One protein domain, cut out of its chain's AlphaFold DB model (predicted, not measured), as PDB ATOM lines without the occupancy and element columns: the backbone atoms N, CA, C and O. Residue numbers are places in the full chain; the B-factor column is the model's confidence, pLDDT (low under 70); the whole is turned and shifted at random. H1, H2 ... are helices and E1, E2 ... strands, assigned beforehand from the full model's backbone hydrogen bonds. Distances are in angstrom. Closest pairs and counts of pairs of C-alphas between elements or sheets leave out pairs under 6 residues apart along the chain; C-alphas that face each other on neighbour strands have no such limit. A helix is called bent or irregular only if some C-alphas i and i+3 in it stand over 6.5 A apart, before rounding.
ATOM      1  N   LYS A  65     -18.071  69.688  44.666       84.44
ATOM      2  CA  LYS A  65     -18.629  70.919  45.260       84.44
ATOM      3  C   LYS A  65     -19.575  71.699  44.332       84.44
ATOM      4  O   LYS A  65     -20.524  72.325  44.800       84.44
ATOM      5  N   GLU A  66     -19.333  71.692  43.021       85.81
ATOM      6  CA  GLU A  66     -20.195  72.382  42.056       85.81
ATOM      7  C   GLU A  66     -21.528  71.648  41.831       85.81
ATOM      8  O   GLU A  66     -22.570  72.304  41.776       85.81
ATOM      9  N   LYS A  67     -21.496  70.310  41.783       84.25
ATOM     10  CA  LYS A  67     -22.652  69.418  41.590       84.25
ATOM     11  C   LYS A  67     -23.475  69.212  42.868       84.25
ATOM     12  O   LYS A  67     -24.695  69.269  42.812       84.25
ATOM     13  N   ASP A  68     -22.817  68.976  44.003       83.56
ATOM     14  CA  ASP A  68     -23.442  68.388  45.200       83.56
ATOM     15  C   ASP A  68     -23.689  69.403  46.340       83.56
ATOM     16  O   ASP A  68     -24.399  69.101  47.294       83.56
ATOM     17  N   GLU A  69     -23.124  70.616  46.257       86.75
ATOM     18  CA  GLU A  69     -23.321  71.701  47.240       86.75
ATOM     19  C   GLU A  69     -23.890  72.968  46.577       86.75
ATOM     20  O   GLU A  69     -24.920  73.505  46.994       86.75
ATOM     21  N   ILE A  70     -23.246  73.439  45.503       89.56
ATOM     22  CA  ILE A  70     -23.603  74.707  44.854       89.56
ATOM     23  C   ILE A  70     -24.862  74.577  43.980       89.56
ATOM     24  O   ILE A  70     -25.772  75.394  44.133       89.56
ATOM     25  N   ALA A  71     -24.974  73.571  43.102       87.94
ATOM     26  CA  ALA A  71     -26.180  73.400  42.280       87.94
ATOM     27  C   ALA A  71     -27.473  73.182  43.111       87.94
ATOM     28  O   ALA A  71     -28.467  73.849  42.810       87.94
ATOM     29  N   PRO A  72     -27.492  72.387  44.206       90.62
ATOM     30  CA  PRO A  72     -28.651  72.285  45.099       90.62
ATOM     31  C   PRO A  72     -29.010  73.610  45.783       90.62
ATOM     32  O   PRO A  72     -30.188  73.943  45.906       90.62
ATOM     33  N   THR A  73     -28.009  74.413  46.158       91.94
ATOM     34  CA  THR A  73     -28.210  75.757  46.734       91.94
ATOM     35  C   THR A  73     -28.864  76.708  45.723       91.94
ATOM     36  O   THR A  73     -29.781  77.456  46.070       91.94
ATOM     37  N   ILE A  74     -28.468  76.639  44.446       91.69
ATOM     38  CA  ILE A  74     -29.127  77.378  43.356       91.69
ATOM     39  C   ILE A  74     -30.548  76.839  43.104       91.69
ATOM     40  O   ILE A  74     -31.467  77.638  42.927       91.69
ATOM     41  N   LYS A  75     -30.766  75.517  43.157       92.50
ATOM     42  CA  LYS A  75     -32.095  74.895  42.984       92.50
ATOM     43  C   LYS A  75     -33.064  75.352  44.064       92.50
ATOM     44  O   LYS A  75     -34.171  75.783  43.747       92.50
ATOM     45  N   GLN A  76     -32.634  75.340  45.323       92.12
ATOM     46  CA  GLN A  76     -33.463  75.812  46.424       92.12
ATOM     47  C   GLN A  76     -33.740  77.317  46.320       92.12
ATOM     48  O   GLN A  76     -34.856  77.747  46.611       92.12
ATOM     49  N   ALA A  77     -32.781  78.123  45.849       92.94
ATOM     50  CA  ALA A  77     -33.009  79.540  45.574       92.94
ATOM     51  C   ALA A  77     -34.048  79.766  44.461       92.94
ATOM     52  O   ALA A  77     -34.943  80.589  44.647       92.94
ATOM     53  N   ALA A  78     -33.977  79.016  43.355       90.75
ATOM     54  CA  ALA A  78     -34.945  79.087  42.257       90.75
ATOM     55  C   ALA A  78     -36.357  78.702  42.719       90.75
ATOM     56  O   ALA A  78     -37.283  79.492  42.561       90.75
ATOM     57  N   ILE A  79     -36.510  77.555  43.391       89.44
ATOM     58  CA  ILE A  79     -37.795  77.103  43.952       89.44
ATOM     59  C   ILE A  79     -38.333  78.113  44.982       89.44
ATOM     60  O   ILE A  79     -39.526  78.387  45.014       89.44
ATOM     61  N   THR A  80     -37.465  78.732  45.792       91.50
ATOM     62  CA  THR A  80     -37.874  79.759  46.771       91.50
ATOM     63  C   THR A  80     -38.344  81.059  46.111       91.50
ATOM     64  O   THR A  80     -39.204  81.735  46.671       91.50
ATOM     65  N   ILE A  81     -37.795  81.428  44.948       91.69
ATOM     66  CA  ILE A  81     -38.293  82.558  44.145       91.69
ATOM     67  C   ILE A  81     -39.634  82.178  43.510       91.69
ATOM     68  O   ILE A  81     -40.604  82.907  43.667       91.69
ATOM     69  N   LEU A  82     -39.700  81.016  42.857       89.31
ATOM     70  CA  LEU A  82     -40.858  80.556  42.089       89.31
ATOM     71  C   LEU A  82     -42.041  80.082  42.950       89.31
ATOM     72  O   LEU A  82     -43.135  79.907  42.422       89.31
ATOM     73  N   LYS A  83     -41.863  79.908  44.268       87.75
ATOM     74  CA  LYS A  83     -42.885  79.368  45.183       87.75
ATOM     75  C   LYS A  83     -44.293  79.981  45.032       87.75
ATOM     76  O   LYS A  83     -45.223  79.181  45.012       87.75
ATOM     77  N   PRO A  84     -44.494  81.313  44.909       85.62
ATOM     78  CA  PRO A  84     -45.833  81.895  44.740       85.62
ATOM     79  C   PRO A  84     -46.554  81.408  43.477       85.62
ATOM     80  O   PRO A  84     -47.768  81.230  43.493       85.62
ATOM     81  N   TRP A  85     -45.790  81.165  42.411       83.38
ATOM     82  CA  TRP A  85     -46.273  80.695  41.115       83.38
ATOM     83  C   TRP A  85     -46.460  79.177  41.084       83.38
ATOM     84  O   TRP A  85     -47.451  78.711  40.552       83.38
ATOM     85  N   ILE A  86     -45.581  78.410  41.739       80.31
ATOM     86  CA  ILE A  86     -45.731  76.949  41.908       80.31
ATOM     87  C   ILE A  86     -46.992  76.595  42.727       80.31
ATOM     88  O   ILE A  86     -47.533  75.505  42.588       80.31
ATOM     89  N   SER A  87     -47.475  77.504  43.584       73.38
ATOM     90  CA  SER A  87     -48.744  77.357  44.320       73.38
ATOM     91  C   SER A  87     -49.991  77.847  43.568       73.38
ATOM     92  O   SER A  87     -51.072  77.874  44.152       73.38
ATOM     93  N   GLN A  88     -49.853  78.278  42.315       70.50
ATOM     94  CA  GLN A  88     -50.956  78.665  41.437       70.50
ATOM     95  C   GLN A  88     -50.982  77.688  40.260       70.50
ATOM     96  O   GLN A  88     -49.929  77.295  39.765       70.50
ATOM     97  N   ASP A  89     -52.171  77.279  39.821       68.25
ATOM     98  CA  ASP A  89     -52.319  76.251  38.785       68.25
ATOM     99  C   ASP A  89     -52.092  76.847  37.381       68.25
ATOM    100  O   ASP A  89     -53.026  77.109  36.626       68.25
ATOM    101  N   ILE A  90     -50.831  77.181  37.088       73.88
ATOM    102  CA  ILE A  90     -50.404  77.895  35.881       73.88
ATOM    103  C   ILE A  90     -49.504  77.023  35.004       73.88
ATOM    104  O   ILE A  90     -48.650  76.282  35.491       73.88
ATOM    105  N   THR A  91     -49.669  77.147  33.689       66.12
ATOM    106  CA  THR A  91     -48.918  76.371  32.691       66.12
ATOM    107  C   THR A  91     -47.514  76.912  32.419       66.12
ATOM    108  O   THR A  91     -46.626  76.136  32.078       66.12
ATOM    109  N   GLU A  92     -47.283  78.218  32.592       74.75
ATOM    110  CA  GLU A  92     -45.971  78.850  32.407       74.75
ATOM    111  C   GLU A  92     -45.466  79.508  33.696       74.75
ATOM    112  O   GLU A  92     -46.155  80.309  34.327       74.75
ATOM    113  N   LEU A  93     -44.216  79.208  34.058       83.94
ATOM    114  CA  LEU A  93     -43.493  79.892  35.129       83.94
ATOM    115  C   LEU A  93     -42.842  81.183  34.604       83.94
ATOM    116  O   LEU A  93     -42.365  81.202  33.466       83.94
ATOM    117  N   PRO A  94     -42.741  82.245  35.425       87.12
ATOM    118  CA  PRO A  94     -42.041  83.462  35.029       87.12
ATOM    119  C   PRO A  94     -40.530  83.233  34.883       87.12
ATOM    120  O   PRO A  94     -39.915  82.497  35.660       87.12
ATOM    121  N   ASP A  95     -39.921  83.950  33.939       87.69
ATOM    122  CA  ASP A  95     -38.468  84.110  33.863       87.69
ATOM    123  C   ASP A  95     -37.930  84.715  35.171       87.69
ATOM    124  O   ASP A  95     -38.459  85.712  35.671       87.69
ATOM    125  N   ILE A  96     -36.843  84.149  35.705       91.06
ATOM    126  CA  ILE A  96     -36.139  84.708  36.871       91.06
ATOM    127  C   ILE A  96     -34.760  85.226  36.469       91.06
ATOM    128  O   ILE A  96     -34.033  84.581  35.707       91.06
ATOM    129  N   SER A  97     -34.336  86.368  37.012       89.94
ATOM    130  CA  SER A  97     -33.018  86.906  36.675       89.94
ATOM    131  C   SER A  97     -31.901  86.213  37.460       89.94
ATOM    132  O   SER A  97     -32.007  85.944  38.662       89.94
ATOM    133  N   VAL A  98     -30.744  86.022  36.818       88.75
ATOM    134  CA  VAL A  98     -29.511  85.540  37.474       88.75
ATOM    135  C   VAL A  98     -29.144  86.394  38.697       88.75
ATOM    136  O   VAL A  98     -28.587  85.886  39.672       88.75
ATOM    137  N   LYS A  99     -29.494  87.685  38.701       91.69
ATOM    138  CA  LYS A  99     -29.326  88.613  39.831       91.69
ATOM    139  C   LYS A  99     -30.154  88.240  41.065       91.69
ATOM    140  O   LYS A  99     -29.699  88.496  42.180       91.69
ATOM    141  N   GLU A 100     -31.336  87.656  40.912       91.44
ATOM    142  CA  GLU A 100     -32.177  87.228  42.042       91.44
ATOM    143  C   GLU A 100     -31.648  85.940  42.670       91.44
ATOM    144  O   GLU A 100     -31.487  85.877  43.890       91.44
ATOM    145  N   ILE A 101     -31.235  84.981  41.839       91.31
ATOM    146  CA  ILE A 101     -30.477  83.805  42.282       91.31
ATOM    147  C   ILE A 101     -29.181  84.224  42.991       91.31
ATOM    148  O   ILE A 101     -28.908  83.762  44.099       91.31
ATOM    149  N   SER A 102     -28.407  85.147  42.410       91.56
ATOM    150  CA  SER A 102     -27.165  85.670  43.008       91.56
ATOM    151  C   SER A 102     -27.419  86.295  44.387       91.56
ATOM    152  O   SER A 102     -26.663  86.063  45.326       91.56
ATOM    153  N   ARG A 103     -28.524  87.040  44.551       91.44
ATOM    154  CA  ARG A 103     -28.949  87.619  45.840       91.44
ATOM    155  C   ARG A 103     -29.346  86.566  46.876       91.44
ATOM    156  O   ARG A 103     -29.049  86.754  48.049       91.44
ATOM    157  N   LYS A 104     -30.028  85.490  46.467       91.12
ATOM    158  CA  LYS A 104     -30.471  84.406  47.365       91.12
ATOM    159  C   LYS A 104     -29.344  83.447  47.765       91.12
ATOM    160  O   LYS A 104     -29.423  82.855  48.831       91.12
ATOM    161  N   THR A 105     -28.319  83.298  46.926       91.19
ATOM    162  CA  THR A 105     -27.212  82.335  47.115       91.19
ATOM    163  C   THR A 105     -25.884  82.972  47.540       91.19
ATOM    164  O   THR A 105     -24.955  82.255  47.896       91.19
ATOM    165  N   ASN A 106     -25.769  84.305  47.477       90.94
ATOM    166  CA  ASN A 106     -24.520  85.066  47.629       90.94
ATOM    167  C   ASN A 106     -23.401  84.666  46.632       90.94
ATOM    168  O   ASN A 106     -22.220  84.935  46.855       90.94
ATOM    169  N   LEU A 107     -23.765  84.031  45.513       89.88
ATOM    170  CA  LEU A 107     -22.855  83.684  44.419       89.88
ATOM    171  C   LEU A 107     -22.728  84.847  43.423       89.88
ATOM    172  O   LEU A 107     -23.611  85.702  43.323       89.88
ATOM    173  N   SER A 108     -21.640  84.878  42.645       88.06
ATOM    174  CA  SER A 108     -21.519  85.838  41.540       88.06
ATOM    175  C   SER A 108     -22.368  85.402  40.330       88.06
ATOM    176  O   SER A 108     -22.529  84.197  40.117       88.06
ATOM    177  N   PRO A 109     -22.859  86.340  39.494       86.12
ATOM    178  CA  PRO A 109     -23.593  86.015  38.268       86.12
ATOM    179  C   PRO A 109     -22.841  85.047  37.344       86.12
ATOM    180  O   PRO A 109     -23.431  84.117  36.804       86.12
ATOM    181  N   GLU A 110     -21.521  85.220  37.216       83.94
ATOM    182  CA  GLU A 110     -20.632  84.333  36.458       83.94
ATOM    183  C   GLU A 110     -20.656  82.902  37.017       83.94
ATOM    184  O   GLU A 110     -20.737  81.941  36.254       83.94
ATOM    185  N   LYS A 111     -20.596  82.750  38.347       86.31
ATOM    186  CA  LYS A 111     -20.640  81.445  39.019       86.31
ATOM    187  C   LYS A 111     -22.015  80.796  38.847       86.31
ATOM    188  O   LYS A 111     -22.068  79.623  38.506       86.31
ATOM    189  N   VAL A 112     -23.105  81.548  39.019       87.31
ATOM    190  CA  VAL A 112     -24.480  81.053  38.821       87.31
ATOM    191  C   VAL A 112     -24.667  80.507  37.404       87.31
ATOM    192  O   VAL A 112     -25.072  79.358  37.248       87.31
ATOM    193  N   ILE A 113     -24.307  81.289  36.381       84.12
ATOM    194  CA  ILE A 113     -24.423  80.886  34.972       84.12
ATOM    195  C   ILE A 113     -23.558  79.650  34.688       84.12
ATOM    196  O   ILE A 113     -24.066  78.659  34.171       84.12
ATOM    197  N   ASN A 114     -22.286  79.652  35.103       84.06
ATOM    198  CA  ASN A 114     -21.380  78.520  34.880       84.06
ATOM    199  C   ASN A 114     -21.844  77.213  35.548       84.06
ATOM    200  O   ASN A 114     -21.534  76.140  35.036       84.06
ATOM    201  N   ILE A 115     -22.544  77.280  36.686       86.50
ATOM    202  CA  ILE A 115     -23.111  76.094  37.342       86.50
ATOM    203  C   ILE A 115     -24.341  75.610  36.571       86.50
ATOM    204  O   ILE A 115     -24.390  74.439  36.211       86.50
ATOM    205  N   LEU A 116     -25.283  76.503  36.245       84.00
ATOM    206  CA  LEU A 116     -26.500  76.167  35.494       84.00
ATOM    207  C   LEU A 116     -26.202  75.576  34.105       84.00
ATOM    208  O   LEU A 116     -26.873  74.641  33.680       84.00
ATOM    209  N   SER A 117     -25.170  76.067  33.411       80.38
ATOM    210  CA  SER A 117     -24.744  75.532  32.106       80.38
ATOM    211  C   SER A 117     -24.032  74.171  32.178       80.38
ATOM    212  O   SER A 117     -23.880  73.523  31.145       80.38
ATOM    213  N   LYS A 118     -23.575  73.734  33.361       81.75
ATOM    214  CA  LYS A 118     -23.000  72.391  33.592       81.75
ATOM    215  C   LYS A 118     -24.018  71.409  34.168       81.75
ATOM    216  O   LYS A 118     -23.988  70.228  33.834       81.75
ATOM    217  N   TYR A 119     -24.865  71.908  35.061       85.69
ATOM    218  CA  TYR A 119     -25.814  71.160  35.870       85.69
ATOM    219  C   TYR A 119     -27.177  71.869  35.792       85.69
ATOM    220  O   TYR A 119     -27.522  72.634  36.700       85.69
ATOM    221  N   PRO A 120     -27.940  71.671  34.696       84.25
ATOM    222  CA  PRO A 120     -29.288  72.210  34.570       84.25
ATOM    223  C   PRO A 120     -30.164  71.756  35.737       84.25
ATOM    224  O   PRO A 120     -30.090  70.616  36.195       84.25
ATOM    225  N   ILE A 121     -30.991  72.665  36.235       87.19
ATOM    226  CA  ILE A 121     -31.819  72.431  37.413       87.19
ATOM    227  C   ILE A 121     -33.197  71.983  36.968       87.19
ATOM    228  O   ILE A 121     -33.860  72.700  36.218       87.19
ATOM    229  N   SER A 122     -33.642  70.845  37.499       86.31
ATOM    230  CA  SER A 122     -34.992  70.334  37.294       86.31
ATOM    231  C   SER A 122     -35.794  70.180  38.586       86.31
ATOM    232  O   SER A 122     -35.238  69.953  39.668       86.31
ATOM    233  N   PHE A 123     -37.115  70.314  38.485       84.62
ATOM    234  CA  PHE A 123     -38.099  70.007  39.530       84.62
ATOM    235  C   PHE A 123     -39.455  69.682  38.888       84.62
ATOM    236  O   PHE A 123     -39.670  70.016  37.727       84.62
ATOM    237  N   SER A 124     -40.368  69.035  39.620       81.69
ATOM    238  CA  SER A 124     -41.708  68.750  39.093       81.69
ATOM    239  C   SER A 124     -42.693  69.887  39.378       81.69
ATOM    240  O   SER A 124     -42.674  70.465  40.465       81.69
ATOM    241  N   LEU A 125     -43.548  70.179  38.398       81.19
ATOM    242  CA  LEU A 125     -44.704  71.072  38.472       81.19
ATOM    243  C   LEU A 125     -45.863  70.369  37.756       81.19
ATOM    244  O   LEU A 125     -45.700  69.965  36.608       81.19
ATOM    245  N   ASN A 126     -47.007  70.192  38.421       79.00
ATOM    246  CA  ASN A 126     -48.216  69.584  37.842       79.00
ATOM    247  C   ASN A 126     -47.982  68.249  37.094       79.00
ATOM    248  O   ASN A 126     -48.584  67.979  36.059       79.00
ATOM    249  N   GLY A 127     -47.069  67.411  37.601       78.25
ATOM    250  CA  GLY A 127     -46.687  66.129  36.990       78.25
ATOM    251  C   GLY A 127     -45.665  66.232  35.849       78.25
ATOM    252  O   GLY A 127     -44.991  65.248  35.550       78.25
ATOM    253  N   LEU A 128     -45.465  67.416  35.267       79.19
ATOM    254  CA  LEU A 128     -44.381  67.679  34.323       79.19
ATOM    255  C   LEU A 128     -43.053  67.845  35.073       79.19
ATOM    256  O   LEU A 128     -43.018  68.285  36.223       79.19
ATOM    257  N   THR A 129     -41.940  67.510  34.417       83.62
ATOM    258  CA  THR A 129     -40.603  67.920  34.871       83.62
ATOM    259  C   THR A 129     -40.239  69.216  34.166       83.62
ATOM    260  O   THR A 129     -40.231  69.262  32.941       83.62
ATOM    261  N   MET A 130     -39.947  70.261  34.936       83.12
ATOM    262  CA  MET A 130     -39.468  71.553  34.447       83.12
ATOM    263  C   MET A 130     -37.941  71.595  34.513       83.12
ATOM    264  O   MET A 130     -37.370  71.095  35.482       83.12
ATOM    265  N   GLN A 131     -37.280  72.221  33.538       87.38
ATOM    266  CA  GLN A 131     -35.822  72.335  33.427       87.38
ATOM    267  C   GLN A 131     -35.381  73.781  33.142       87.38
ATOM    268  O   GLN A 131     -36.012  74.500  32.368       87.38
ATOM    269  N   SER A 132     -34.286  74.216  33.777       86.31
ATOM    270  CA  SER A 132     -33.744  75.576  33.648       86.31
ATOM    271  C   SER A 132     -32.967  75.800  32.341       86.31
ATOM    272  O   SER A 132     -31.980  75.101  32.096       86.31
ATOM    273  N   ILE A 133     -33.304  76.849  31.588       80.12
ATOM    274  CA  ILE A 133     -32.557  77.322  30.408       80.12
ATOM    275  C   ILE A 133     -32.031  78.738  30.669       80.12
ATOM    276  O   ILE A 133     -32.786  79.616  31.081       80.12
ATOM    277  N   VAL A 134     -30.741  78.977  30.412       81.75
ATOM    278  CA  VAL A 134     -30.062  80.255  30.706       81.75
ATOM    279  C   VAL A 134     -29.923  81.118  29.450       81.75
ATOM    280  O   VAL A 134     -29.002  80.944  28.650       81.75
ATOM    281  N   TYR A 135     -30.794  82.115  29.312       73.44
ATOM    282  CA  TYR A 135     -30.787  83.074  28.207       73.44
ATOM    283  C   TYR A 135     -29.758  84.178  28.452       73.44
ATOM    284  O   TYR A 135     -30.076  85.277  28.915       73.44
ATOM    285  N   THR A 136     -28.497  83.871  28.143       61.88
ATOM    286  CA  THR A 136     -27.415  84.864  28.131       61.88
ATOM    287  C   THR A 136     -27.579  85.756  26.894       61.88
ATOM    288  O   THR A 136     -27.401  85.257  25.782       61.88
ATOM    289  N   PRO A 137     -27.911  87.056  27.032       56.78
ATOM    290  CA  PRO A 137     -27.965  87.955  25.881       56.78
ATOM    291  C   PRO A 137     -26.566  88.102  25.270       56.78
ATOM    292  O   PRO A 137     -25.573  88.102  26.004       56.78
ATOM    293  N   GLU A 138     -26.474  88.271  23.944       52.28
ATOM    294  CA  GLU A 138     -25.188  88.528  23.284       52.28
ATOM    295  C   GLU A 138     -24.492  89.723  23.953       52.28
ATOM    296  O   GLU A 138     -25.001  90.849  23.952       52.28
ATOM    297  N   LEU A 139     -23.320  89.477  24.548       54.78
ATOM    298  CA  LEU A 139     -22.512  90.542  25.129       54.78
ATOM    299  C   LEU A 139     -22.118  91.500  23.993       54.78
ATOM    300  O   LEU A 139     -21.485  91.051  23.032       54.78
ATOM    301  N   PRO A 140     -22.460  92.801  24.074       51.91
ATOM    302  CA  PRO A 140     -22.218  93.729  22.978       51.91
ATOM    303  C   PRO A 140     -20.722  93.770  22.651       51.91
ATOM    304  O   PRO A 140     -19.895  93.921  23.557       51.91
ATOM    305  N   LYS A 141     -20.385  93.627  21.360       50.69
ATOM    306  CA  LYS A 141     -19.001  93.652  20.857       50.69
ATOM    307  C   LYS A 141     -18.297  94.897  21.407       50.69
ATOM    308  O   LYS A 141     -18.696  96.017  21.099       50.69
ATOM    309  N   GLN A 142     -17.297  94.697  22.266       54.16
ATOM    310  CA  GLN A 142     -16.702  95.791  23.035       54.16
ATOM    311  C   GLN A 142     -15.845  96.687  22.126       54.16
ATOM    312  O   GLN A 142     -14.881  96.185  21.544       54.16
ATOM    313  N   PRO A 143     -16.122  98.000  22.024       50.97
ATOM    314  CA  PRO A 143     -15.134  98.939  21.510       50.97
ATOM    315  C   PRO A 143     -13.991  99.077  22.530       50.97
ATOM    316  O   PRO A 143     -14.196  98.928  23.736       50.97
ATOM    317  N   ALA A 144     -12.777  99.347  22.045       51.69
ATOM    318  CA  ALA A 144     -11.546  99.194  22.830       51.69
ATOM    319  C   ALA A 144     -11.466 100.079  24.093       51.69
ATOM    320  O   ALA A 144     -10.810  99.704  25.065       51.69
ATOM    321  N   VAL A 145     -12.144 101.230  24.099       56.12
ATOM    322  CA  VAL A 145     -12.268 102.125  25.257       56.12
ATOM    323  C   VAL A 145     -13.704 102.645  25.316       56.12
ATOM    324  O   VAL A 145     -14.200 103.179  24.329       56.12
ATOM    325  N   LEU A 146     -14.358 102.506  26.474       60.03
ATOM    326  CA  LEU A 146     -15.657 103.115  26.768       60.03
ATOM    327  C   LEU A 146     -15.511 104.166  27.870       60.03
ATOM    328  O   LEU A 146     -14.940 103.887  28.929       60.03
ATOM    329  N   ASP A 147     -16.074 105.353  27.643       66.19
ATOM    330  CA  ASP A 147     -16.236 106.360  28.694       66.19
ATOM    331  C   ASP A 147     -17.477 106.079  29.570       66.19
ATOM    332  O   ASP A 147     -18.325 105.232  29.264       66.19
ATOM    333  N   ILE A 148     -17.606 106.786  30.700       64.81
ATOM    334  CA  ILE A 148     -18.706 106.536  31.642       64.81
ATOM    335  C   ILE A 148     -20.080 107.012  31.142       64.81
ATOM    336  O   ILE A 148     -21.102 106.499  31.593       64.81
ATOM    337  N   ASN A 149     -20.145 107.964  30.213       68.50
ATOM    338  CA  ASN A 149     -21.393 108.434  29.610       68.50
ATOM    339  C   ASN A 149     -21.895 107.435  28.559       68.50
ATOM    340  O   ASN A 149     -23.088 107.136  28.519       68.50
ATOM    341  N   GLN A 150     -20.986 106.831  27.792       66.38
ATOM    342  CA  GLN A 150     -21.276 105.678  26.938       66.38
ATOM    343  C   GLN A 150     -21.726 104.472  27.781       66.38
ATOM    344  O   GLN A 150     -22.728 103.835  27.459       66.38
ATOM    345  N   ALA A 151     -21.080 104.215  28.926       61.59
ATOM    346  CA  ALA A 151     -21.464 103.143  29.852       61.59
ATOM    347  C   ALA A 151     -22.902 103.266  30.404       61.59
ATOM    348  O   ALA A 151     -23.549 102.245  30.662       61.59
ATOM    349  N   ARG A 152     -23.451 104.490  30.523       69.62
ATOM    350  CA  ARG A 152     -24.864 104.698  30.904       69.62
ATOM    351  C   ARG A 152     -25.833 104.053  29.911       69.62
ATOM    352  O   ARG A 152     -26.867 103.555  30.347       69.62
ATOM    353  N   ARG A 153     -25.492 103.991  28.615       68.19
ATOM    354  CA  ARG A 153     -26.314 103.327  27.578       68.19
ATOM    355  C   ARG A 153     -26.474 101.824  27.843       68.19
ATOM    356  O   ARG A 153     -27.507 101.252  27.525       68.19
ATOM    357  N   PHE A 154     -25.502 101.209  28.517       60.22
ATOM    358  CA  PHE A 154     -25.550  99.815  28.977       60.22
ATOM    359  C   PHE A 154     -26.129  99.662  30.400       60.22
ATOM    360  O   PHE A 154     -26.040  98.595  31.011       60.22
ATOM    361  N   GLY A 155     -26.722 100.724  30.960       64.88
ATOM    362  CA  GLY A 155     -27.313 100.743  32.300       64.88
ATOM    363  C   GLY A 155     -26.299 100.703  33.447       64.88
ATOM    364  O   GLY A 155     -26.664 100.322  34.559       64.88
ATOM    365  N   VAL A 156     -25.031 101.051  33.202       67.44
ATOM    366  CA  VAL A 156     -23.993 101.107  34.243       67.44
ATOM    367  C   VAL A 156     -23.935 102.505  34.847       67.44
ATOM    368  O   VAL A 156     -23.715 103.496  34.154       67.44
ATOM    369  N   SER A 157     -24.110 102.593  36.167       71.31
ATOM    370  CA  SER A 157     -23.976 103.853  36.897       71.31
ATOM    371  C   SER A 157     -22.514 104.170  37.211       71.31
ATOM    372  O   SER A 157     -21.707 103.277  37.476       71.31
ATOM    373  N   ALA A 158     -22.183 105.462  37.301       63.62
ATOM    374  CA  ALA A 158     -20.848 105.926  37.684       63.62
ATOM    375  C   ALA A 158     -20.362 105.372  39.035       63.62
ATOM    376  O   ALA A 158     -19.159 105.316  39.251       63.62
ATOM    377  N   LYS A 159     -21.266 104.945  39.933       67.81
ATOM    378  CA  LYS A 159     -20.933 104.299  41.217       67.81
ATOM    379  C   LYS A 159     -20.448 102.850  41.044       67.81
ATOM    380  O   LYS A 159     -19.601 102.423  41.819       67.81
ATOM    381  N   ARG A 160     -20.925 102.113  40.026       64.75
ATOM    382  CA  ARG A 160     -20.517 100.721  39.729       64.75
ATOM    383  C   ARG A 160     -19.134 100.597  39.070       64.75
ATOM    384  O   ARG A 160     -18.577  99.508  39.082       64.75
ATOM    385  N   ALA A 161     -18.585 101.683  38.517       59.06
ATOM    386  CA  ALA A 161     -17.298 101.698  37.805       59.06
ATOM    387  C   ALA A 161     -16.156 102.413  38.566       59.06
ATOM    388  O   ALA A 161     -15.102 102.691  37.991       59.06
ATOM    389  N   ARG A 162     -16.353 102.741  39.852       62.34
ATOM    390  CA  ARG A 162     -15.321 103.360  40.704       62.34
ATOM    391  C   ARG A 162     -14.369 102.292  41.235       62.34
ATOM    392  O   ARG A 162     -14.827 101.238  41.667       62.34
ATOM    393  N   LYS A 163     -13.074 102.606  41.313       54.09
ATOM    394  CA  LYS A 163     -12.225 102.049  42.376       54.09
ATOM    395  C   LYS A 163     -12.295 102.988  43.586       54.09
ATOM    396  O   LYS A 163     -12.569 104.177  43.424       54.09
ATOM    397  N   GLU A 164     -12.053 102.455  44.777       53.34
ATOM    398  CA  GLU A 164     -11.796 103.243  45.985       53.34
ATOM    399  C   GLU A 164     -10.722 104.299  45.692       53.34
ATOM    400  O   GLU A 164      -9.630 103.983  45.205       53.34
ATOM    401  N   GLY A 165     -11.064 105.568  45.911       49.47
ATOM    402  CA  GLY A 165     -10.174 106.674  45.590       49.47
ATOM    403  C   GLY A 165      -9.076 106.802  46.638       49.47
ATOM    404  O   GLY A 165      -9.349 106.739  47.838       49.47
ATOM    405  N   ARG A 166      -7.839 107.029  46.190       50.94
ATOM    406  CA  ARG A 166      -6.754 107.434  47.090       50.94
ATOM    407  C   ARG A 166      -7.087 108.809  47.671       50.94
ATOM    408  O   ARG A 166      -7.468 109.713  46.923       50.94
ATOM    409  N   TYR A 167      -6.927 108.953  48.982       57.75
ATOM    410  CA  TYR A 167      -6.876 110.263  49.621       57.75
ATOM    411  C   TYR A 167      -5.578 110.974  49.233       57.75
ATOM    412  O   TYR A 167      -4.544 110.336  49.033       57.75
ATOM    413  N   PHE A 168      -5.634 112.297  49.165       57.62
ATOM    414  CA  PHE A 168      -4.467 113.170  49.088       57.62
ATOM    415  C   PHE A 168      -4.712 114.390  49.967       57.62
ATOM    416  O   PHE A 168      -5.839 114.887  50.089       57.62
ATOM    417  N   SER A 169      -3.633 114.863  50.577       49.25
ATOM    418  CA  SER A 169      -3.590 116.150  51.251       49.25
ATOM    419  C   SER A 169      -3.868 117.276  50.254       49.25
ATOM    420  O   SER A 169      -3.456 117.241  49.093       49.25
ATOM    421  N   ARG A 170      -4.593 118.288  50.725       55.94
ATOM    422  CA  ARG A 170      -4.694 119.601  50.084       55.94
ATOM    423  C   ARG A 170      -3.767 120.586  50.817       55.94
ATOM    424  O   ARG A 170      -3.233 120.227  51.870       55.94
ATOM    425  N   PRO A 171      -3.551 121.803  50.284       54.38
ATOM    426  CA  PRO A 171      -2.877 122.872  51.020       54.38
ATOM    427  C   PRO A 171      -3.539 123.157  52.385       54.38
ATOM    428  O   PRO A 171      -4.701 122.776  52.579       54.38
ATOM    429  N   PRO A 172      -2.835 123.821  53.325       53.69
ATOM    430  CA  PRO A 172      -3.325 124.062  54.684       53.69
ATOM    431  C   PRO A 172      -4.752 124.631  54.730       53.69
ATOM    432  O   PRO A 172      -5.098 125.530  53.970       53.69
ATOM    433  N   GLY A 173      -5.590 124.070  55.607       58.31
ATOM    434  CA  GLY A 173      -7.027 124.375  55.703       58.31
ATOM    435  C   GLY A 173      -7.934 123.515  54.808       58.31
ATOM    436  O   GLY A 173      -9.127 123.395  55.080       58.31
ATOM    437  N   GLY A 174      -7.398 122.850  53.780       55.69
ATOM    438  CA  GLY A 174      -8.153 121.909  52.952       55.69
ATOM    439  C   GLY A 174      -8.209 120.500  53.550       55.69
ATOM    440  O   GLY A 174      -7.212 119.782  53.532       55.69
ATOM    441  N   GLY A 175      -9.390 120.067  54.006       57.66
ATOM    442  CA  GLY A 175      -9.626 118.681  54.439       57.66
ATOM    443  C   GLY A 175      -9.349 117.631  53.341       57.66
ATOM    444  O   GLY A 175      -9.314 117.970  52.151       57.66
ATOM    445  N   PRO A 176      -9.150 116.349  53.717       57.19
ATOM    446  CA  PRO A 176      -8.725 115.297  52.794       57.19
ATOM    447  C   PRO A 176      -9.742 115.087  51.669       57.19
ATOM    448  O   PRO A 176     -10.919 114.814  51.905       57.19
ATOM    449  N   ALA A 177      -9.273 115.180  50.426       54.84
ATOM    450  CA  ALA A 177     -10.099 114.996  49.241       54.84
ATOM    451  C   ALA A 177      -9.850 113.620  48.607       54.84
ATOM    452  O   ALA A 177      -8.734 113.099  48.626       54.84
ATOM    453  N   GLN A 178     -10.899 113.037  48.020       55.62
ATOM    454  CA  GLN A 178     -10.846 111.741  47.347       55.62
ATOM    455  C   GLN A 178     -11.124 111.910  45.846       55.62
ATOM    456  O   GLN A 178     -12.236 112.246  45.440       55.62
ATOM    457  N   LYS A 179     -10.117 111.652  45.005       54.53
ATOM    458  CA  LYS A 179     -10.265 111.641  43.540       54.53
ATOM    459  C   LYS A 179     -10.755 110.270  43.109       54.53
ATOM    460  O   LYS A 179     -10.162 109.244  43.445       54.53
ATOM    461  N   VAL A 180     -11.842 110.266  42.350       57.12
ATOM    462  CA  VAL A 180     -12.480 109.053  41.846       57.12
ATOM    463  C   VAL A 180     -12.187 108.930  40.357       57.12
ATOM    464  O   VAL A 180     -12.996 109.316  39.514       57.12
ATOM    465  N   ASP A 181     -11.011 108.396  40.036       61.91
ATOM    466  CA  ASP A 181     -10.635 108.100  38.655       61.91
ATOM    467  C   ASP A 181     -11.349 106.823  38.175       61.91
ATOM    468  O   ASP A 181     -11.182 105.736  38.737       61.91
ATOM    469  N   ILE A 182     -12.163 106.954  37.124       61.59
ATOM    470  CA  ILE A 182     -12.895 105.843  36.503       61.59
ATOM    471  C   ILE A 182     -11.987 105.188  35.459       61.59
ATOM    472  O   ILE A 182     -11.590 105.828  34.489       61.59
ATOM    473  N   LYS A 183     -11.659 103.902  35.639       65.06
ATOM    474  CA  LYS A 183     -10.824 103.153  34.685       65.06
ATOM    475  C   LYS A 183     -11.684 102.436  33.632       65.06
ATOM    476  O   LYS A 183     -12.636 101.764  34.031       65.06
ATOM    477  N   PRO A 184     -11.318 102.451  32.333       65.38
ATOM    478  CA  PRO A 184     -12.042 101.710  31.291       65.38
ATOM    479  C   PRO A 184     -12.193 100.209  31.584       65.38
ATOM    480  O   PRO A 184     -13.240  99.626  31.324       65.38
ATOM    481  N   SER A 185     -11.207  99.577  32.228       67.00
ATOM    482  CA  SER A 185     -11.318  98.179  32.669       67.00
ATOM    483  C   SER A 185     -12.388  97.964  33.751       67.00
ATOM    484  O   SER A 185     -13.090  96.956  33.723       67.00
ATOM    485  N   ALA A 186     -12.570  98.915  34.673       68.62
ATOM    486  CA  ALA A 186     -13.644  98.869  35.667       68.62
ATOM    487  C   ALA A 186     -15.022  99.121  35.028       68.62
ATOM    488  O   ALA A 186     -15.996  98.476  35.412       68.62
ATOM    489  N   VAL A 187     -15.092  99.991  34.012       68.81
ATOM    490  CA  VAL A 187     -16.290 100.183  33.176       68.81
ATOM    491  C   VAL A 187     -16.662  98.882  32.461       68.81
ATOM    492  O   VAL A 187     -17.788  98.416  32.615       68.81
ATOM    493  N   ASN A 188     -15.725  98.239  31.760       69.12
ATOM    494  CA  ASN A 188     -15.998  97.013  31.002       69.12
ATOM    495  C   ASN A 188     -16.386  95.837  31.919       69.12
ATOM    496  O   ASN A 188     -17.329  95.106  31.608       69.12
ATOM    497  N   SER A 189     -15.746  95.695  33.087       73.25
ATOM    498  CA  SER A 189     -16.166  94.734  34.120       73.25
ATOM    499  C   SER A 189     -17.578  95.016  34.639       73.25
ATOM    500  O   SER A 189     -18.377  94.090  34.781       73.25
ATOM    501  N   ALA A 190     -17.927  96.285  34.877       73.75
ATOM    502  CA  ALA A 190     -19.264  96.668  35.315       73.75
ATOM    503  C   ALA A 190     -20.331  96.449  34.226       73.75
ATOM    504  O   ALA A 190     -21.439  96.035  34.558       73.75
ATOM    505  N   ILE A 191     -20.009  96.659  32.941       72.00
ATOM    506  CA  ILE A 191     -20.901  96.363  31.804       72.00
ATOM    507  C   ILE A 191     -21.135  94.856  31.690       72.00
ATOM    508  O   ILE A 191     -22.289  94.428  31.672       72.00
ATOM    509  N   ARG A 192     -20.065  94.046  31.692       74.69
ATOM    510  CA  ARG A 192     -20.164  92.577  31.664       74.69
ATOM    511  C   ARG A 192     -21.021  92.069  32.822       74.69
ATOM    512  O   ARG A 192     -21.984  91.345  32.590       74.69
ATOM    513  N   ARG A 193     -20.742  92.516  34.051       77.69
ATOM    514  CA  ARG A 193     -21.534  92.153  35.231       77.69
ATOM    515  C   ARG A 193     -22.993  92.602  35.117       77.69
ATOM    516  O   ARG A 193     -23.874  91.847  35.500       77.69
ATOM    517  N   ASN A 194     -23.281  93.788  34.574       79.00
ATOM    518  CA  ASN A 194     -24.659  94.269  34.404       79.00
ATOM    519  C   ASN A 194     -25.448  93.461  33.358       79.00
ATOM    520  O   ASN A 194     -26.656  93.309  33.504       79.00
ATOM    521  N   ALA A 195     -24.782  92.933  32.327       76.31
ATOM    522  CA  ALA A 195     -25.392  92.019  31.362       76.31
ATOM    523  C   ALA A 195     -25.651  90.629  31.973       76.31
ATOM    524  O   ALA A 195     -26.745  90.087  31.829       76.31
ATOM    525  N   LEU A 196     -24.694  90.087  32.735       80.00
ATOM    526  CA  LEU A 196     -24.854  88.806  33.435       80.00
ATOM    527  C   LEU A 196     -25.888  88.888  34.574       80.00
ATOM    528  O   LEU A 196     -26.653  87.955  34.773       80.00
ATOM    529  N   GLU A 197     -26.012  90.028  35.262       81.19
ATOM    530  CA  GLU A 197     -27.110  90.302  36.206       81.19
ATOM    531  C   GLU A 197     -28.491  90.402  35.519       81.19
ATOM    532  O   GLU A 197     -29.512  90.263  36.190       81.19
ATOM    533  N   LYS A 198     -28.544  90.646  34.202       81.00
ATOM    534  CA  LYS A 198     -29.779  90.721  33.394       81.00
ATOM    535  C   LYS A 198     -30.098  89.442  32.610       81.00
ATOM    536  O   LYS A 198     -31.156  89.381  31.991       81.00
ATOM    537  N   THR A 199     -29.205  88.454  32.628       81.06
ATOM    538  CA  THR A 199     -29.446  87.120  32.057       81.06
ATOM    539  C   THR A 199     -30.687  86.512  32.708       81.06
ATOM    540  O   THR A 199     -30.788  86.515  33.938       81.06
ATOM    541  N   GLN A 200     -31.628  86.037  31.890       87.44
ATOM    542  CA  GLN A 200     -32.849  85.380  32.362       87.44
ATOM    543  C   GLN A 200     -32.657  83.868  32.422       87.44
ATOM    544  O   GLN A 200     -31.870  83.293  31.665       87.44
ATOM    545  N   ILE A 201     -33.387  83.231  33.328       86.69
ATOM    546  CA  ILE A 201     -33.493  81.785  33.454       86.69
ATOM    547  C   ILE A 201     -34.975  81.449  33.275       86.69
ATOM    548  O   ILE A 201     -35.766  81.750  34.172       86.69
ATOM    549  N   LYS A 202     -35.345  80.843  32.138       88.25
ATOM    550  CA  LYS A 202     -36.695  80.281  31.960       88.25
ATOM    551  C   LYS A 202     -36.717  78.863  32.514       88.25
ATOM    552  O   LYS A 202     -35.709  78.154  32.448       88.25
ATOM    553  N   PHE A 203     -37.873  78.442  33.009       85.56
ATOM    554  CA  PHE A 203     -38.172  77.042  33.285       85.56
ATOM    555  C   PHE A 203     -39.230  76.581  32.289       85.56
ATOM    556  O   PHE A 203     -40.279  77.209  32.171       85.56
ATOM    557  N   VAL A 204     -38.926  75.517  31.554       82.38
ATOM    558  CA  VAL A 204     -39.797  74.923  30.526       82.38
ATOM    559  C   VAL A 204     -39.932  73.433  30.813       82.38
ATOM    560  O   VAL A 204     -39.058  72.879  31.485       82.38
ATOM    561  N   SER A 205     -40.983  72.769  30.340       81.19
ATOM    562  CA  SER A 205     -41.089  71.316  30.508       81.19
ATOM    563  C   SER A 205     -39.958  70.586  29.766       81.19
ATOM    564  O   SER A 205     -39.419  71.098  28.788       81.19
ATOM    565  N   THR A 206     -39.578  69.381  30.198       68.38
ATOM    566  CA  THR A 206     -38.532  68.594  29.515       68.38
ATOM    567  C   THR A 206     -38.871  68.361  28.037       68.38
ATOM    568  O   THR A 206     -38.000  68.529  27.191       68.38
ATOM    569  N   GLN A 207     -40.146  68.125  27.711       65.75
ATOM    570  CA  GLN A 207     -40.623  68.012  26.327       65.75
ATOM    571  C   GLN A 207     -40.402  69.311  25.531       65.75
ATOM    572  O   GLN A 207     -39.944  69.275  24.393       65.75
ATOM    573  N   GLU A 208     -40.650  70.483  26.121       59.34
ATOM    574  CA  GLU A 208     -40.347  71.773  25.485       59.34
ATOM    575  C   GLU A 208     -38.840  72.068  25.394       59.34
ATOM    576  O   GLU A 208     -38.406  72.736  24.456       59.34
ATOM    577  N   ALA A 209     -38.028  71.586  26.342       51.72
ATOM    578  CA  ALA A 209     -36.569  71.716  26.301       51.72
ATOM    579  C   ALA A 209     -35.964  70.897  25.147       51.72
ATOM    580  O   ALA A 209     -35.096  71.407  24.430       51.72
ATOM    581  N   GLU A 210     -36.474  69.676  24.950       51.53
ATOM    582  CA  GLU A 210     -36.190  68.791  23.815       51.53
ATOM    583  C   GLU A 210     -36.640  69.441  22.492       51.53
ATOM    584  O   GLU A 210     -35.824  69.637  21.591       51.53
ATOM    585  N   ILE A 211     -37.908  69.870  22.395       48.41
ATOM    586  CA  ILE A 211     -38.486  70.503  21.192       48.41
ATOM    587  C   ILE A 211     -37.748  71.793  20.800       48.41
ATOM    588  O   ILE A 211     -37.526  72.041  19.616       48.41
TER     589      ILE A 211
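AT A GLANCE: This is residues 65 to 211 of the 529 residues of an uncharacterized protein of Candidatus Parcubacteria bacterium (UniProt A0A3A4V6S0). A small head at one end holds a twisted three-strand sheet and the crossed helices H1, H2 and H3; H5 leads away from it to H4, and beyond them a long thin loop within residues 154 to 183 folds back on itself, with residues 170 to 175 sticking out. The 147 printed residues include six named helices and three named strands in the order H1 H2 H3 E1 E2 H4 H5 E3 H6; the sheet runs E1 E2 E3, antiparallel throughout, and the class is mixed, helices and strands. The whole is loose, with a radius of gyration of the C-alphas of 20.4 A, and a rod in outline, spanning 74 by 30 by 30 A.

IN THESE COORDINATES: H1, residues 65 to 86, begins at C-alpha 65 (-18.629, 70.919, 45.260) and measures 28.0 A. It has a kink of 38 degrees near residue 80 and is irregular, with C-alphas 81 and 84 7.6 A apart. H2 is residues 98 to 105 and H3 residues 109 to 116. E1, residues 122 to 125, precedes E2, residues 128 to 135, 21.4 A long. H4 is residues 148 to 153. H5, residues 184 to 196, begins at C-alpha 184 (-12.042, 101.710, 31.291) and measures 18.3 A. E3, residues 200 to 205, is 16.4 A long, and H6, residues 206 to 211, ends at C-alpha 211 (-38.486, 70.503, 21.192).

HOW THE PARTS SIT: E1 and E2 form a hairpin, with N 123 and O 130 at 3.1 A. E2 and E3 are antiparallel at 154 degrees, with N 133 and O 202 at 2.9 A. H3 is the hub: it touches H1, about perpendicular at 85 degrees, the closest C-alphas being those of Ala 71 and Ile 115, 6.4 A apart. It touches H2 at Pro 109 and Ser 102, their closest C-alphas, 5.9 A apart. H5 touches H3 with residues 193 to 196 alone, the C-alphas of Leu 196 and Pro 109 being closest at 5.7 A. H4 and H5 only just touch, with 3 pairs of C-alphas within 8 A, closest at Ala 151 and Val 187, 6.8 A. H6 is on the sheet over E3, at a height of 7.0 A. Every O i to N i+4 pair is within hydrogen-bond range in H2, H3, H5 and H6, against 13 of 18 in H1 and 1 of 2 in H4.

THE WHOLE: The C-alphas farthest apart, of Gly 127 and Pro 172, are 74.5 A apart. The printed part has no cut. The links H1 to H2, E2 to H4 and H4 to H5 are long. Mean pLDDT of the printed part is 74.3, with residues 136 to 156, 158 to 188 and 206 to 211 among those under 70.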